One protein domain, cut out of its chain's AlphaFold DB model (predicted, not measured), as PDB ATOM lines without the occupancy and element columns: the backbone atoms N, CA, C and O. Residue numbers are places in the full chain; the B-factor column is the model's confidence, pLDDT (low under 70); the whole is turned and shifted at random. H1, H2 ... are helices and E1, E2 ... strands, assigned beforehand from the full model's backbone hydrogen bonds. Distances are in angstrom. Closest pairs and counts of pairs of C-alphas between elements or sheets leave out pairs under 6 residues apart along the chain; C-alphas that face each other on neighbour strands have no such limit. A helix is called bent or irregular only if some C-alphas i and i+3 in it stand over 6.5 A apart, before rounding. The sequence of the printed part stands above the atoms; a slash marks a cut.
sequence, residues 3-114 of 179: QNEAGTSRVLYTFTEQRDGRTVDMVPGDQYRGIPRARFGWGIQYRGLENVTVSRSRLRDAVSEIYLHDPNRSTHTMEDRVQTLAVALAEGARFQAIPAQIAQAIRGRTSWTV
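This is residues 3 to 114 of the 179 residues of an uncharacterized protein of Streptomyces sp. SID8354 (UniProt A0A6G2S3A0). The model has two lobes: a narrow one of strands, in which E1 runs on into E2 with E4 beside E1 and E3 beside E2, and a larger one of three helices set in a triangle, in which H2, the longest, crosses H1 steeply with its first part and packs on H3 with residues 88 to 93. The long unnamed stretch of residues 40 to 55 leads from the strand lobe to the helix lobe, where residues 53 to 54 pair with residues 112 to 113. The printed part has 112 residues, with four named strands followed by three named helices; one sheet, E1 and E4, is parallel, and the other, E2 and E3, is antiparallel. The class is mixed, helices and strands; the whole is only just compact, close to loose, with a radius of gyration of the C-alphas of 15.6 A and spans of 43 by 38 by 24 A.

Find C-alpha 10 at (99.080, 66.298, 134.994); from there E1, residues 10 to 14, runs 13.2 A. Its neighbour E4 is residues 37 to 39. Look past Phe 15 for E2, residues 16 to 19, and then for E3, residues 22 to 25. H1, residues 56 to 67, is 16.7 A long. Find C-alpha 76 at (91.355, 84.236, 141.151), where H2 begins its 25.6 A run to residue 94. H3, residues 97 to 107, measures 15.6 A and ends at C-alpha 107, (67.320, 69.824, 146.598).

Start at E1 and E4, parallel at 38 degrees, where N 14 and O 38 are 3.0 A apart, within hydrogen-bond range. E1 runs on into E2 at 49 degrees, and the two meet only through their link. E2 and E3 form a hairpin, antiparallel at 139 degrees, with N 17 and O 24 within hydrogen-bond range at 2.9 A. E1, E2 and E3 are apart from the three helices, and E4 is apart from H2 and H3. H2 has a kink of 28 degrees near residue 87; it is neither bent nor irregular, but only just: C-alphas 88 and 91 are 6.2 A apart. With residues 78 to 85 alone it touches H1, at a steep tilt of 62 degrees, opposite ways; the closest C-alphas, of Ala 62 and Arg 81, are 4.6 A apart. With residues 88 to 93 alone it touches H3, also at a steep tilt of 62 degrees, opposite ways; the closest C-alphas, of Gly 92 and Pro 99, are 5.0 A apart. H1 and H3 are close but not clearly touching, about perpendicular at 77 degrees, the closest C-alphas, of Arg 56 and Ile 106, being 5.8 A apart. Every O i to N i+4 pair is within hydrogen-bond range in H1 and H3, and 13 of 15 are in H2.

The two C-alphas farthest apart, of Gly 21 and Gly 108, are 48.1 A apart. The printed part has no cut. The links E3 to E4 and E4 to H1 are long. Look in the B-factor column for low confidence, under 70, at residues 3 to 9 and 70 to 76; the mean pLDDT of the printed part is 86.7.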
ATOM      1  N   GLN A   3      94.535  68.190 134.961       52.53
ATOM      2  CA  GLN A   3      95.027  67.963 133.602       52.53
ATOM      3  C   GLN A   3      95.088  69.310 132.871       52.53
ATOM      4  O   GLN A   3      94.151  70.095 132.936       52.53
ATOM      5  N   ASN A   4      96.189  69.607 132.182       50.09
ATOM      6  CA  ASN A   4      96.233  70.806 131.341       50.09
ATOM      7  C   ASN A   4      95.213  70.708 130.178       50.09
ATOM      8  O   ASN A   4      94.893  69.605 129.737       50.09
ATOM      9  N   GLU A   5      94.737  71.842 129.636       43.81
ATOM     10  CA  GLU A   5      93.805  71.880 128.477       43.81
ATOM     11  C   GLU A   5      94.331  71.083 127.261       43.81
ATOM     12  O   GLU A   5      93.546  70.566 126.470       43.81
ATOM     13  N   ALA A   6      95.655  70.919 127.135       46.00
ATOM     14  CA  ALA A   6      96.296  70.132 126.078       46.00
ATOM     15  C   ALA A   6      96.274  68.607 126.312       46.00
ATOM     16  O   ALA A   6      96.705  67.847 125.448       46.00
ATOM     17  N   GLY A   7      95.824  68.134 127.475       52.12
ATOM     18  CA  GLY A   7      95.744  66.716 127.816       52.12
ATOM     19  C   GLY A   7      97.088  66.006 128.043       52.12
ATOM     20  O   GLY A   7      97.092  64.807 128.323       52.12
ATOM     21  N   THR A   8      98.209  66.721 127.950       55.22
ATOM     22  CA  THR A   8      99.578  66.189 127.853       55.22
ATOM     23  C   THR A   8     100.342  66.139 129.172       55.22
ATOM     24  O   THR A   8     101.322  65.398 129.265       55.22
ATOM     25  N   SER A   9      99.927  66.871 130.210       62.12
ATOM     26  CA  SER A   9     100.573  66.791 131.524       62.12
ATOM     27  C   SER A   9      99.592  66.979 132.676       62.12
ATOM     28  O   SER A   9      98.630  67.748 132.619       62.12
ATOM     29  N   ARG A  10      99.829  66.212 133.743       71.56
ATOM     30  CA  ARG A  10      99.080  66.298 134.994       71.56
ATOM     31  C   ARG A  10      99.909  67.084 135.995       71.56
ATOM     32  O   ARG A  10     101.082  66.776 136.171       71.56
ATOM     33  N   VAL A  11      99.299  68.054 136.664       79.88
ATOM     34  CA  VAL A  11      99.943  68.830 137.729       79.88
ATOM     35  C   VAL A  11      99.209  68.588 139.042       79.88
ATOM     36  O   VAL A  11      97.976  68.507 139.104       79.88
ATOM     37  N   LEU A  12      99.972  68.432 140.118       84.94
ATOM     38  CA  LEU A  12      99.449  68.409 141.472       84.94
ATOM     39  C   LEU A  12      99.628  69.785 142.108       84.94
ATOM     40  O   LEU A  12     100.748  70.195 142.407       84.94
ATOM     41  N   TYR A  13      98.514  70.471 142.350       86.31
ATOM     42  CA  TYR A  13      98.517  71.688 143.148       86.31
ATOM     43  C   TYR A  13      98.526  71.369 144.642       86.31
ATOM     44  O   TYR A  13      97.809  70.476 145.098       86.31
ATOM     45  N   THR A  14      99.317  72.120 145.401       89.25
ATOM     46  CA  THR A  14      99.404  71.996 146.858       89.25
ATOM     47  C   THR A  14      99.543  73.362 147.517       89.25
ATOM     48  O   THR A  14     100.183  74.271 146.986       89.25
ATOM     49  N   PHE A  15      98.972  73.488 148.711       91.88
ATOM     50  CA  PHE A  15      99.357  74.537 149.648       91.88
ATOM     51  C   PHE A  15     100.700  74.198 150.300       91.88
ATOM     52  O   PHE A  15     101.184  73.062 150.210       91.88
ATOM     53  N   THR A  16     101.275  75.182 150.980       92.06
ATOM     54  CA  THR A  16     102.500  75.032 151.763       92.06
ATOM     55  C   THR A  16     102.272  75.396 153.222       92.06
ATOM     56  O   THR A  16     101.452  76.261 153.524       92.06
ATOM     57  N   GLU A  17     103.051  74.796 154.112       90.88
ATOM     58  CA  GLU A  17     103.088  75.128 155.536       90.88
ATOM     59  C   GLU A  17     104.525  75.394 156.007       90.88
ATOM     60  O   GLU A  17     105.485  74.956 155.369       90.88
ATOM     61  N   GLN A  18     104.676  76.121 157.118       89.62
ATOM     62  CA  GLN A  18     105.962  76.252 157.808       89.62
ATOM     63  C   GLN A  18     106.150  75.068 158.755       89.62
ATOM     64  O   GLN A  18     105.335  74.859 159.653       89.62
ATOM     65  N   ARG A  19     107.238  74.320 158.582       86.12
ATOM     66  CA  ARG A  19     107.654  73.232 159.470       86.12
ATOM     67  C   ARG A  19     109.151  73.355 159.726       86.12
ATOM     68  O   ARG A  19     109.927  73.412 158.776       86.12
ATOM     69  N   ASP A  20     109.542  73.452 160.993       87.31
ATOM     70  CA  ASP A  20     110.945  73.578 161.421       87.31
ATOM     71  C   ASP A  20     111.710  74.703 160.693       87.31
ATOM     72  O   ASP A  20     112.837  74.533 160.228       87.31
ATOM     73  N   GLY A  21     111.056  75.861 160.524       88.56
ATOM     74  CA  GLY A  21     111.617  77.027 159.829       88.56
ATOM     75  C   GLY A  21     111.718  76.887 158.306       88.56
ATOM     76  O   GLY A  21     112.352  77.718 157.656       88.56
ATOM     77  N   ARG A  22     111.120  75.844 157.716       89.88
ATOM     78  CA  ARG A  22     111.116  75.598 156.270       89.88
ATOM     79  C   ARG A  22     109.700  75.586 155.714       89.88
ATOM     80  O   ARG A  22     108.791  74.997 156.290       89.88
ATOM     81  N   THR A  23     109.549  76.162 154.524       89.56
ATOM     82  CA  THR A  23     108.316  76.046 153.739       89.56
ATOM     83  C   THR A  23     108.279  74.677 153.071       89.56
ATOM     84  O   THR A  23     109.125  74.382 152.225       89.56
ATOM     85  N   VAL A  24     107.298  73.852 153.425       90.69
ATOM     86  CA  VAL A  24     107.114  72.503 152.871       90.69
ATOM     87  C   VAL A  24     105.739  72.363 152.226       90.69
ATOM     88  O   VAL A  24     104.785  73.031 152.622       90.69
ATOM     89  N   ASP A  25     105.628  71.501 151.216       91.12
ATOM     90  CA  ASP A  25     104.343  71.175 150.596       91.12
ATOM     91  C   ASP A  25     103.458  70.395 151.587       91.12
ATOM     92  O   ASP A  25     103.913  69.439 152.217       91.12
ATOM     93  N   MET A  26     102.178  70.761 151.689       91.25
ATOM     94  CA  MET A  26     101.228  70.081 152.581       91.25
ATOM     95  C   MET A  26     100.844  68.676 152.102       91.25
ATOM     96  O   MET A  26     100.446  67.840 152.912       91.25
ATOM     97  N   VAL A  27     100.958  68.390 150.800       88.31
ATOM     98  CA  VAL A  27     100.878  67.016 150.289       88.31
ATOM     99  C   VAL A  27     102.288  66.416 150.299       88.31
ATOM    100  O   VAL A  27     103.152  66.952 149.607       88.31
ATOM    101  N   PRO A  28     102.550  65.311 151.015       84.81
ATOM    102  CA  PRO A  28     103.871  64.682 151.032       84.81
ATOM    103  C   PRO A  28     104.396  64.329 149.628       84.81
ATOM    104  O   PRO A  28     103.623  64.025 148.718       84.81
ATOM    105  N   GLY A  29     105.716  64.402 149.428       81.12
ATOM    106  CA  GLY A  29     106.348  64.193 148.115       81.12
ATOM    107  C   GLY A  29     106.364  62.736 147.638       81.12
ATOM    108  O   GLY A  29     106.522  62.471 146.450       81.12
ATOM    109  N   ASP A  30     106.182  61.787 148.552       84.94
ATOM    110  CA  ASP A  30     106.018  60.363 148.261       84.94
ATOM    111  C   ASP A  30     104.610  60.021 147.748       84.94
ATOM    112  O   ASP A  30     104.433  58.979 147.113       84.94
ATOM    113  N   GLN A  31     103.636  60.910 147.962       83.62
ATOM    114  CA  GLN A  31     102.301  60.829 147.381       83.62
ATOM    115  C   GLN A  31     102.333  61.352 145.939       83.62
ATOM    116  O   GLN A  31     102.825  62.452 145.683       83.62
ATOM    117  N   TYR A  32     101.762  60.589 144.999       82.88
ATOM    118  CA  TYR A  32     101.680  60.952 143.575       82.88
ATOM    119  C   TYR A  32     103.054  61.125 142.891       82.88
ATOM    120  O   TYR A  32     103.311  62.125 142.219       82.88
ATOM    121  N   ARG A  33     103.952  60.141 143.054       82.69
ATOM    122  CA  ARG A  33     105.297  60.153 142.444       82.69
ATOM    123  C   ARG A  33     105.247  60.346 140.924       82.69
ATOM    124  O   ARG A  33     104.394  59.784 140.246       82.69
ATOM    125  N   GLY A  34     106.206  61.108 140.400       82.31
ATOM    126  CA  GLY A  34     106.347  61.370 138.963       82.31
ATOM    127  C   GLY A  34     105.378  62.416 138.404       82.31
ATOM    128  O   GLY A  34     105.465  62.740 137.225       82.31
ATOM    129  N   ILE A  35     104.484  62.970 139.228       82.81
ATOM    130  CA  ILE A  35     103.572  64.041 138.822       82.81
ATOM    131  C   ILE A  35     104.211  65.398 139.162       82.81
ATOM    132  O   ILE A  35     104.514  65.641 140.335       82.81
ATOM    133  N   PRO A  36     104.413  66.294 138.174       84.62
ATOM    134  CA  PRO A  36     104.844  67.668 138.413       84.62
ATOM    135  C   PRO A  36     103.965  68.386 139.437       84.62
ATOM    136  O   PRO A  36     102.747  68.201 139.478       84.62
ATOM    137  N   ARG A  37     104.578  69.232 140.264       84.56
ATOM    138  CA  ARG A  37     103.904  69.906 141.378       84.56
ATOM    139  C   ARG A  37     103.920  71.411 141.175       84.56
ATOM    140  O   ARG A  37     104.927  71.966 140.748       84.56
ATOM    141  N   ALA A  38     102.817  72.055 141.526       85.25
ATOM    142  CA  ALA A  38     102.687  73.503 141.536       85.25
ATOM    143  C   ALA A  38     102.148  73.962 142.891       85.25
ATOM    144  O   ALA A  38     101.347  73.282 143.533       85.25
ATOM    145  N   ARG A  39     102.594  75.134 143.337       87.62
ATOM    146  CA  ARG A  39     102.092  75.754 144.563       87.62
ATOM    147  C   ARG A  39     100.973  76.712 144.208       87.62
ATOM    148  O   ARG A  39     101.057  77.411 143.199       87.62
ATOM    149  N   PHE A  40      99.937  76.755 145.036       87.06
ATOM    150  CA  PHE A  40      98.968  77.837 144.936       87.06
ATOM    151  C   PHE A  40      99.658  79.177 145.219       87.06
ATOM    152  O   PHE A  40     100.497  79.273 146.113       87.06
ATOM    153  N   GLY A  41      99.301  80.212 144.455       85.56
ATOM    154  CA  GLY A  41      99.800  81.578 144.656       85.56
ATOM    155  C   GLY A  41      99.151  82.306 145.841       85.56
ATOM    156  O   GLY A  41      99.412  83.486 146.046       85.56
ATOM    157  N   TRP A  42      98.287  81.622 146.596       88.12
ATOM    158  CA  TRP A  42      97.549  82.135 147.748       88.12
ATOM    159  C   TRP A  42      97.646  81.163 148.929       88.12
ATOM    160  O   TRP A  42      97.987  79.986 148.776       88.12
ATOM    161  N   GLY A  43      97.371  81.676 150.128       88.44
ATOM    162  CA  GLY A  43      97.446  80.909 151.369       88.44
ATOM    163  C   GLY A  43      96.237  80.002 151.613       88.44
ATOM    164  O   GLY A  43      95.237  80.047 150.907       88.44
ATOM    165  N   ILE A  44      96.310  79.212 152.686       89.12
ATOM    166  CA  ILE A  44      95.221  78.322 153.140       89.12
ATOM    167  C   ILE A  44      94.003  79.065 153.714       89.12
ATOM    168  O   ILE A  44      93.002  78.442 154.062       89.12
ATOM    169  N   GLN A  45      94.108  80.379 153.897       90.50
ATOM    170  CA  GLN A  45      93.071  81.191 154.518       90.50
ATOM    171  C   GLN A  45      92.000  81.550 153.488       90.50
ATOM    172  O   GLN A  45      92.303  81.849 152.335       90.50
ATOM    173  N   TYR A  46      90.741  81.554 153.918       92.44
ATOM    174  CA  TYR A  46      89.644  82.036 153.087       92.44
ATOM    175  C   TYR A  46      89.767  83.547 152.866       92.44
ATOM    176  O   TYR A  46      89.851  84.305 153.832       92.44
ATOM    177  N   ARG A  47      89.688  83.985 151.607       89.88
ATOM    178  CA  ARG A  47      89.688  85.408 151.223       89.88
ATOM    179  C   ARG A  47      88.427  86.147 151.683       89.88
ATOM    180  O   ARG A  47      88.503  87.306 152.065       89.88
ATOM    181  N   GLY A  48      87.277  85.470 151.653       90.88
ATOM    182  CA  GLY A  48      85.972  86.022 152.033       90.88
ATOM    183  C   GLY A  48      84.983  84.911 152.367       90.88
ATOM    184  O   GLY A  48      84.055  84.652 151.604       90.88
ATOM    185  N   LEU A  49      85.231  84.211 153.481       94.88
ATOM    186  CA  LEU A  49      84.502  83.001 153.882       94.88
ATOM    187  C   LEU A  49      82.981  83.196 153.877       94.88
ATOM    188  O   LEU A  49      82.258  82.357 153.351       94.88
ATOM    189  N   GLU A  50      82.497  84.310 154.418       95.44
ATOM    190  CA  GLU A  50      81.075  84.661 154.490       95.44
ATOM    191  C   GLU A  50      80.385  84.753 153.120       95.44
ATOM    192  O   GLU A  50      79.173  84.539 153.029       95.44
ATOM    193  N   ASN A  51      81.154  85.000 152.056       96.06
ATOM    194  CA  ASN A  51      80.666  85.140 150.685       96.06
ATOM    195  C   ASN A  51      80.743  83.830 149.886       96.06
ATOM    196  O   ASN A  51      80.224  83.748 148.767       96.06
ATOM    197  N   VAL A  52      81.364  82.782 150.442       96.81
ATOM    198  CA  VAL A  52      81.470  81.493 149.755       96.81
ATOM    199  C   VAL A  52      80.077  80.895 149.592       96.81
ATOM    200  O   VAL A  52      79.344  80.668 150.554       96.81
ATOM    201  N   THR A  53      79.716  80.648 148.335       97.06
ATOM    202  CA  THR A  53      78.402  80.150 147.931       97.06
ATOM    203  C   THR A  53      78.541  78.753 147.342       97.06
ATOM    204  O   THR A  53      79.303  78.549 146.396       97.06
ATOM    205  N   VAL A  54      77.756  77.805 147.843       97.56
ATOM    206  CA  VAL A  54      77.728  76.408 147.409       97.56
ATOM    207  C   VAL A  54      76.389  76.098 146.738       97.56
ATOM    208  O   VAL A  54      75.314  76.348 147.280       97.56
ATOM    209  N   SER A  55      76.448  75.527 145.539       96.94
ATOM    210  CA  SER A  55      75.290  75.007 144.804       96.94
ATOM    211  C   SER A  55      75.719  73.833 143.929       96.94
ATOM    212  O   SER A  55      76.913  73.605 143.723       96.94
ATOM    213  N   ARG A  56      74.756  73.098 143.359       96.44
ATOM    214  CA  ARG A  56      75.062  71.975 142.458       96.44
ATOM    215  C   ARG A  56      75.905  72.409 141.255       96.44
ATOM    216  O   ARG A  56      76.868  71.723 140.926       96.44
ATOM    217  N   SER A  57      75.546  73.521 140.608       94.81
ATOM    218  CA  SER A  57      76.309  74.055 139.473       94.81
ATOM    219  C   SER A  57      77.696  74.497 139.913       94.81
ATOM    220  O   SER A  57      78.669  74.031 139.343       94.81
ATOM    221  N   ARG A  58      77.810  75.272 140.998       95.00
ATOM    222  CA  ARG A  58      79.107  75.756 141.492       95.00
ATOM    223  C   ARG A  58      80.064  74.630 141.875       95.00
ATOM    224  O   ARG A  58      81.251  74.757 141.613       95.00
ATOM    225  N   LEU A  59      79.573  73.536 142.460       95.56
ATOM    226  CA  LEU A  59      80.404  72.366 142.766       95.56
ATOM    227  C   LEU A  59      80.891  71.663 141.499       95.56
ATOM    228  O   LEU A  59      82.072  71.343 141.395       95.56
ATOM    229  N   ARG A  60      79.996  71.446 140.530       94.25
ATOM    230  CA  ARG A  60      80.356  70.866 139.230       94.25
ATOM    231  C   ARG A  60      81.386  71.739 138.516       94.25
ATOM    232  O   ARG A  60      82.421  71.233 138.100       94.25
ATOM    233  N   ASP A  61      81.112  73.035 138.419       90.81
ATOM    234  CA  ASP A  61      81.957  73.999 137.721       90.81
ATOM    235  C   ASP A  61      83.315  74.121 138.430       90.81
ATOM    236  O   ASP A  61      84.345  74.130 137.768       90.81
ATOM    237  N   ALA A  62      83.353  74.078 139.770       91.50
ATOM    238  CA  ALA A  62      84.601  74.036 140.528       91.50
ATOM    239  C   ALA A  62      85.455  72.805 140.198       91.50
ATOM    240  O   ALA A  62      86.653  72.947 139.970       91.50
ATOM    241  N   VAL A  63      84.859  71.608 140.144       90.25
ATOM    242  CA  VAL A  63      85.585  70.385 139.763       90.25
ATOM    243  C   VAL A  63      86.111  70.491 138.332       90.25
ATOM    244  O   VAL A  63      87.283  70.203 138.102       90.25
ATOM    245  N   SER A  64      85.275  70.921 137.385       85.56
ATOM    246  CA  SER A  64      85.658  71.057 135.977       85.56
ATOM    247  C   SER A  64      86.761  72.094 135.768       85.56
ATOM    248  O   SER A  64      87.745  71.802 135.097       85.56
ATOM    249  N   GLU A  65      86.636  73.277 136.365       83.62
ATOM    250  CA  GLU A  65      87.617  74.356 136.223       83.62
ATOM    251  C   GLU A  65      88.938  74.021 136.914       83.62
ATOM    252  O   GLU A  65      89.990  74.277 136.341       83.62
ATOM    253  N   ILE A  66      88.906  73.393 138.097       85.06
ATOM    254  CA  ILE A  66      90.127  72.898 138.744       85.06
ATOM    255  C   ILE A  66      90.781  71.841 137.869       85.06
ATOM    256  O   ILE A  66      91.995  71.860 137.723       85.06
ATOM    257  N   TYR A  67      90.003  70.919 137.299       81.75
ATOM    258  CA  TYR A  67      90.532  69.831 136.486       81.75
ATOM    259  C   TYR A  67      91.142  70.297 135.166       81.75
ATOM    260  O   TYR A  67      92.102  69.669 134.741       81.75
ATOM    261  N   LEU A  68      90.613  71.360 134.556       78.56
ATOM    262  CA  LEU A  68      91.060  71.919 133.273       78.56
ATOM    263  C   LEU A  68      91.945  73.167 133.430       78.56
ATOM    264  O   LEU A  68      92.194  73.866 132.451       78.56
ATOM    265  N   HIS A  69      92.372  73.499 134.650       76.56
ATOM    266  CA  HIS A  69      93.063  74.756 134.906       76.56
ATOM    267  C   HIS A  69      94.370  74.859 134.104       76.56
ATOM    268  O   HIS A  69      95.271  74.028 134.239       76.56
ATOM    269  N   ASP A  70      94.474  75.919 133.298       67.44
ATOM    270  CA  ASP A  70      95.711  76.344 132.647       67.44
ATOM    271  C   ASP A  70      96.518  77.222 133.619       67.44
ATOM    272  O   ASP A  70      96.035  78.299 133.993       67.44
ATOM    273  N   PRO A  71      97.747  76.818 134.001       64.06
ATOM    274  CA  PRO A  71      98.624  77.608 134.865       64.06
ATOM    275  C   PRO A  71      98.912  79.027 134.350       64.06
ATOM    276  O   PRO A  71      99.335  79.875 135.131       64.06
ATOM    277  N   ASN A  72      98.706  79.288 133.052       63.03
ATOM    278  CA  ASN A  72      98.931  80.591 132.426       63.03
ATOM    279  C   ASN A  72      97.708  81.530 132.473       63.03
ATOM    280  O   ASN A  72      97.799  82.672 132.019       63.03
ATOM    281  N   ARG A  73      96.555  81.089 133.004       64.44
ATOM    282  CA  ARG A  73      95.357  81.929 133.203       64.44
ATOM    283  C   ARG A  73      95.274  82.471 134.635       64.44
ATOM    284  O   ARG A  73      95.868  81.929 135.562       64.44
ATOM    285  N   SER A  74      94.501  83.550 134.817       59.44
ATOM    286  CA  SER A  74      94.274  84.171 136.133       59.44
ATOM    287  C   SER A  74      93.819  83.148 137.178       59.44
ATOM    288  O   SER A  74      92.927  82.335 136.935       59.44
ATOM    289  N   THR A  75      94.417  83.220 138.363       64.56
ATOM    290  CA  THR A  75      94.215  82.276 139.465       64.56
ATOM    291  C   THR A  75      93.056  82.634 140.396       64.56
ATOM    292  O   THR A  75      92.687  81.820 141.239       64.56
ATOM    293  N   HIS A  76      92.443  83.814 140.259       66.50
ATOM    294  CA  HIS A  76      91.355  84.236 141.151       66.50
ATOM    295  C   HIS A  76      90.122  83.335 141.054       66.50
ATOM    296  O   HIS A  76      89.502  83.028 142.068       66.50
ATOM    297  N   THR A  77      89.793  82.864 139.850       78.56
ATOM    298  CA  THR A  77      88.711  81.892 139.655       78.56
ATOM    299  C   THR A  77      89.047  80.568 140.338       78.56
ATOM    300  O   THR A  77      88.209  80.011 141.043       78.56
ATOM    301  N   MET A  78      90.298  80.114 140.217       84.88
ATOM    302  CA  MET A  78      90.797  78.895 140.853       84.88
ATOM    303  C   MET A  78      90.707  78.965 142.383       84.88
ATOM    304  O   MET A  78      90.251  78.009 143.010       84.88
ATOM    305  N   GLU A  79      91.078  80.095 142.991       89.44
ATOM    306  CA  GLU A  79      90.939  80.314 144.433       89.44
ATOM    307  C   GLU A  79      89.476  80.179 144.887       89.44
ATOM    308  O   GLU A  79      89.190  79.407 145.803       89.44
ATOM    309  N   ASP A  80      88.535  80.842 144.209       90.44
ATOM    310  CA  ASP A  80      87.107  80.773 144.550       90.44
ATOM    311  C   ASP A  80      86.539  79.351 144.396       90.44
ATOM    312  O   ASP A  80      85.708  78.905 145.201       90.44
ATOM    313  N   ARG A  81      87.000  78.600 143.386       91.19
ATOM    314  CA  ARG A  81      86.610  77.194 143.184       91.19
ATOM    315  C   ARG A  81      87.149  76.293 144.282       91.19
ATOM    316  O   ARG A  81      86.394  75.489 144.833       91.19
ATOM    317  N   VAL A  82      88.420  76.456 144.645       93.00
ATOM    318  CA  VAL A  82      89.041  75.710 145.745       93.00
ATOM    319  C   VAL A  82      88.341  76.026 147.066       93.00
ATOM    320  O   VAL A  82      88.006  75.095 147.796       93.00
ATOM    321  N   GLN A  83      88.033  77.294 147.355       95.06
ATOM    322  CA  GLN A  83      87.301  77.682 148.568       95.06
ATOM    323  C   GLN A  83      85.876  77.104 148.593       95.06
ATOM    324  O   GLN A  83      85.430  76.620 149.632       95.06
ATOM    325  N   THR A  84      85.181  77.068 147.449       95.62
ATOM    326  CA  THR A  84      83.851  76.439 147.334       95.62
ATOM    327  C   THR A  84      83.901  74.945 147.677       95.62
ATOM    328  O   THR A  84      83.063  74.456 148.439       95.62
ATOM    329  N   LEU A  85      84.892  74.213 147.153       95.81
ATOM    330  CA  LEU A  85      85.082  72.797 147.484       95.81
ATOM    331  C   LEU A  85      85.521  72.594 148.936       95.81
ATOM    332  O   LEU A  85      85.045  71.663 149.584       95.81
ATOM    333  N   ALA A  86      86.389  73.459 149.463       95.75
ATOM    334  CA  ALA A  86      86.834  73.398 150.851       95.75
ATOM    335  C   ALA A  86      85.651  73.532 151.824       95.75
ATOM    336  O   ALA A  86      85.525  72.718 152.738       95.75
ATOM    337  N   VAL A  87      84.727  74.464 151.574       97.19
ATOM    338  CA  VAL A  87      83.498  74.598 152.371       97.19
ATOM    339  C   VAL A  87      82.632  73.344 152.283       97.19
ATOM    340  O   VAL A  87      82.225  72.797 153.308       97.19
ATOM    341  N   ALA A  88      82.370  72.845 151.076       96.50
ATOM    342  CA  ALA A  88      81.482  71.699 150.906       96.50
ATOM    343  C   ALA A  88      82.041  70.396 151.499       96.50
ATOM    344  O   ALA A  88      81.277  69.587 152.022       96.50
ATOM    345  N   LEU A  89      83.357  70.194 151.417       95.12
ATOM    346  CA  LEU A  89      84.009  68.949 151.820       95.12
ATOM    347  C   LEU A  89      84.615  69.040 153.218       95.12
ATOM    348  O   LEU A  89      84.260  68.257 154.093       95.12
ATOM    349  N   ALA A  90      85.533  69.982 153.439       95.25
ATOM    350  CA  ALA A  90      86.272  70.068 154.692       95.25
ATOM    351  C   ALA A  90      85.393  70.627 155.812       95.25
ATOM    352  O   ALA A  90      85.313  70.024 156.882       95.25
ATOM    353  N   GLU A  91      84.688  71.734 155.569       96.19
ATOM    354  CA  GLU A  91      83.784  72.287 156.587       96.19
ATOM    355  C   GLU A  91      82.539  71.410 156.752       96.19
ATOM    356  O   GLU A  91      82.103  71.173 157.877       96.19
ATOM    357  N   GLY A  92      82.049  70.811 155.661       94.12
ATOM    358  CA  GLY A  92      81.020  69.773 155.711       94.12
ATOM    359  C   GLY A  92      81.401  68.571 156.589       94.12
ATOM    360  O   GLY A  92      80.571  68.061 157.337       94.12
ATOM    361  N   ALA A  93      82.663  68.140 156.556       94.75
ATOM    362  CA  ALA A  93      83.150  67.058 157.409       94.75
ATOM    363  C   ALA A  93      83.366  67.486 158.870       94.75
ATOM    364  O   ALA A  93      83.273  66.654 159.769       94.75
ATOM    365  N   ARG A  94      83.664  68.763 159.132       95.88
ATOM    366  CA  ARG A  94      83.895  69.280 160.492       95.88
ATOM    367  C   ARG A  94      82.603  69.581 161.239       95.88
ATOM    368  O   ARG A  94      82.539  69.316 162.436       95.88
ATOM    369  N   PHE A  95      81.591  70.111 160.557       95.12
ATOM    370  CA  PHE A  95      80.373  70.629 161.176       95.12
ATOM    371  C   PHE A  95      79.137  69.872 160.703       95.12
ATOM    372  O   PHE A  95      78.802  69.892 159.524       95.12
ATOM    373  N   GLN A  96      78.384  69.305 161.644       92.38
ATOM    374  CA  GLN A  96      77.168  68.535 161.364       92.38
ATOM    375  C   GLN A  96      76.138  69.300 160.513       92.38
ATOM    376  O   GLN A  96      75.449  68.712 159.681       92.38
ATOM    377  N   ALA A  97      75.977  70.602 160.759       91.44
ATOM    378  CA  ALA A  97      74.910  71.389 160.147       91.44
ATOM    379  C   ALA A  97      75.174  71.704 158.666       91.44
ATOM    380  O   ALA A  97      74.231  71.750 157.875       91.44
ATOM    381  N   ILE A  98      76.439  71.895 158.282       94.25
ATOM    382  CA  ILE A  98      76.819  72.392 156.953       94.25
ATOM    383  C   ILE A  98      76.359  71.447 155.824       94.25
ATOM    384  O   ILE A  98      75.701  71.926 154.896       94.25
ATOM    385  N   PRO A  99      76.587  70.116 155.882       94.50
ATOM    386  CA  PRO A  99      76.117  69.201 154.842       94.50
ATOM    387  C   PRO A  99      74.600  69.232 154.657       94.50
ATOM    388  O   PRO A  99      74.119  69.179 153.527       94.50
ATOM    389  N   ALA A 100      73.839  69.349 155.752       94.38
ATOM    390  CA  ALA A 100      72.382  69.401 155.698       94.38
ATOM    391  C   ALA A 100      71.886  70.680 155.004       94.38
ATOM    392  O   ALA A 100      70.999  70.601 154.152       94.38
ATOM    393  N   GLN A 101      72.498  71.829 155.307       95.69
ATOM    394  CA  GLN A 101      72.189  73.110 154.664       95.69
ATOM    395  C   GLN A 101      72.484  73.074 153.158       95.69
ATOM    396  O   GLN A 101      71.625  73.410 152.337       95.69
ATOM    397  N   ILE A 102      73.664  72.574 152.778       96.44
ATOM    398  CA  ILE A 102      74.053  72.411 151.370       96.44
ATOM    399  C   ILE A 102      73.086  71.462 150.649       96.44
ATOM    400  O   ILE A 102      72.591  71.779 149.566       96.44
ATOM    401  N   ALA A 103      72.775  70.309 151.247       97.06
ATOM    402  CA  ALA A 103      71.871  69.327 150.656       97.06
ATOM    403  C   ALA A 103      70.445  69.879 150.491       97.06
ATOM    404  O   ALA A 103      69.789  69.605 149.484       97.06
ATOM    405  N   GLN A 104      69.953  70.662 151.454       97.31
ATOM    406  CA  GLN A 104      68.655  71.323 151.358       97.31
ATOM    407  C   GLN A 104      68.625  72.335 150.210       97.31
ATOM    408  O   GLN A 104      67.707  72.270 149.391       97.31
ATOM    409  N   ALA A 105      69.633  73.201 150.096       97.19
ATOM    410  CA  ALA A 105      69.714  74.168 149.003       97.19
ATOM    411  C   ALA A 105      69.779  73.478 147.631       97.19
ATOM    412  O   ALA A 105      69.025  73.814 146.721       97.19
ATOM    413  N   ILE A 106      70.600  72.431 147.496       97.12
ATOM    414  CA  ILE A 106      70.703  71.659 146.250       97.12
ATOM    415  C   ILE A 106      69.364  71.011 145.876       97.12
ATOM    416  O   ILE A 106      68.956  71.092 144.714       97.12
ATOM    417  N   ARG A 107      68.658  70.397 146.837       97.38
ATOM    418  CA  ARG A 107      67.320  69.824 146.598       97.38
ATOM    419  C   ARG A 107      66.303  70.897 146.213       97.38
ATOM    420  O   ARG A 107      65.493  70.662 145.322       97.38
ATOM    421  N   GLY A 108      66.396  72.075 146.824       97.38
ATOM    422  CA  GLY A 108      65.590  73.250 146.496       97.38
ATOM    423  C   GLY A 108      65.976  73.949 145.190       97.38
ATOM    424  O   GLY A 108      65.320  74.916 144.822       97.38
ATOM    425  N   ARG A 109      67.014  73.481 144.478       96.44
ATOM    426  CA  ARG A 109      67.588  74.133 143.282       96.44
ATOM    427  C   ARG A 109      68.066  75.569 143.544       96.44
ATOM    428  O   ARG A 109      68.109  76.384 142.627       96.44
ATOM    429  N   THR A 110      68.456  75.861 144.778       97.31
ATOM    430  CA  THR A 110      69.025  77.141 145.204       97.31
ATOM    431  C   THR A 110      70.507  76.979 145.558       97.31
ATOM    432  O   THR A 110      71.130  75.936 145.325       97.31
ATOM    433  N   SER A 111      71.100  78.043 146.091       97.19
ATOM    434  CA  SER A 111      72.437  78.036 146.672       97.19
ATOM    435  C   SER A 111      72.373  78.274 148.172       97.19
ATOM    436  O   SER A 111      71.524  79.023 148.651       97.19
ATOM    437  N   TRP A 112      73.315  77.682 148.896       97.50
ATOM    438  CA  TRP A 112      73.589  78.033 150.281       97.50
ATOM    439  C   TRP A 112      74.857  78.880 150.334       97.50
ATOM    440  O   TRP A 112      75.859  78.529 149.711       97.50
ATOM    441  N   THR A 113      74.819  79.981 151.073       97.38
ATOM    442  CA  THR A 113      75.981  80.846 151.290       97.38
ATOM    443  C   THR A 113      76.374  80.772 152.752       97.38
ATOM    444  O   THR A 113      75.499  80.775 153.617       97.38
ATOM    445  N   VAL A 114      77.679  80.708 153.027       96.75
ATOM    446  CA  VAL A 114      78.199  80.528 154.388       96.75
ATOM    447  C   VAL A 114      77.638  81.578 155.347       96.75
ATOM    448  O   VAL A 114      77.116  81.196 156.388       96.75
TER     449      VAL A 114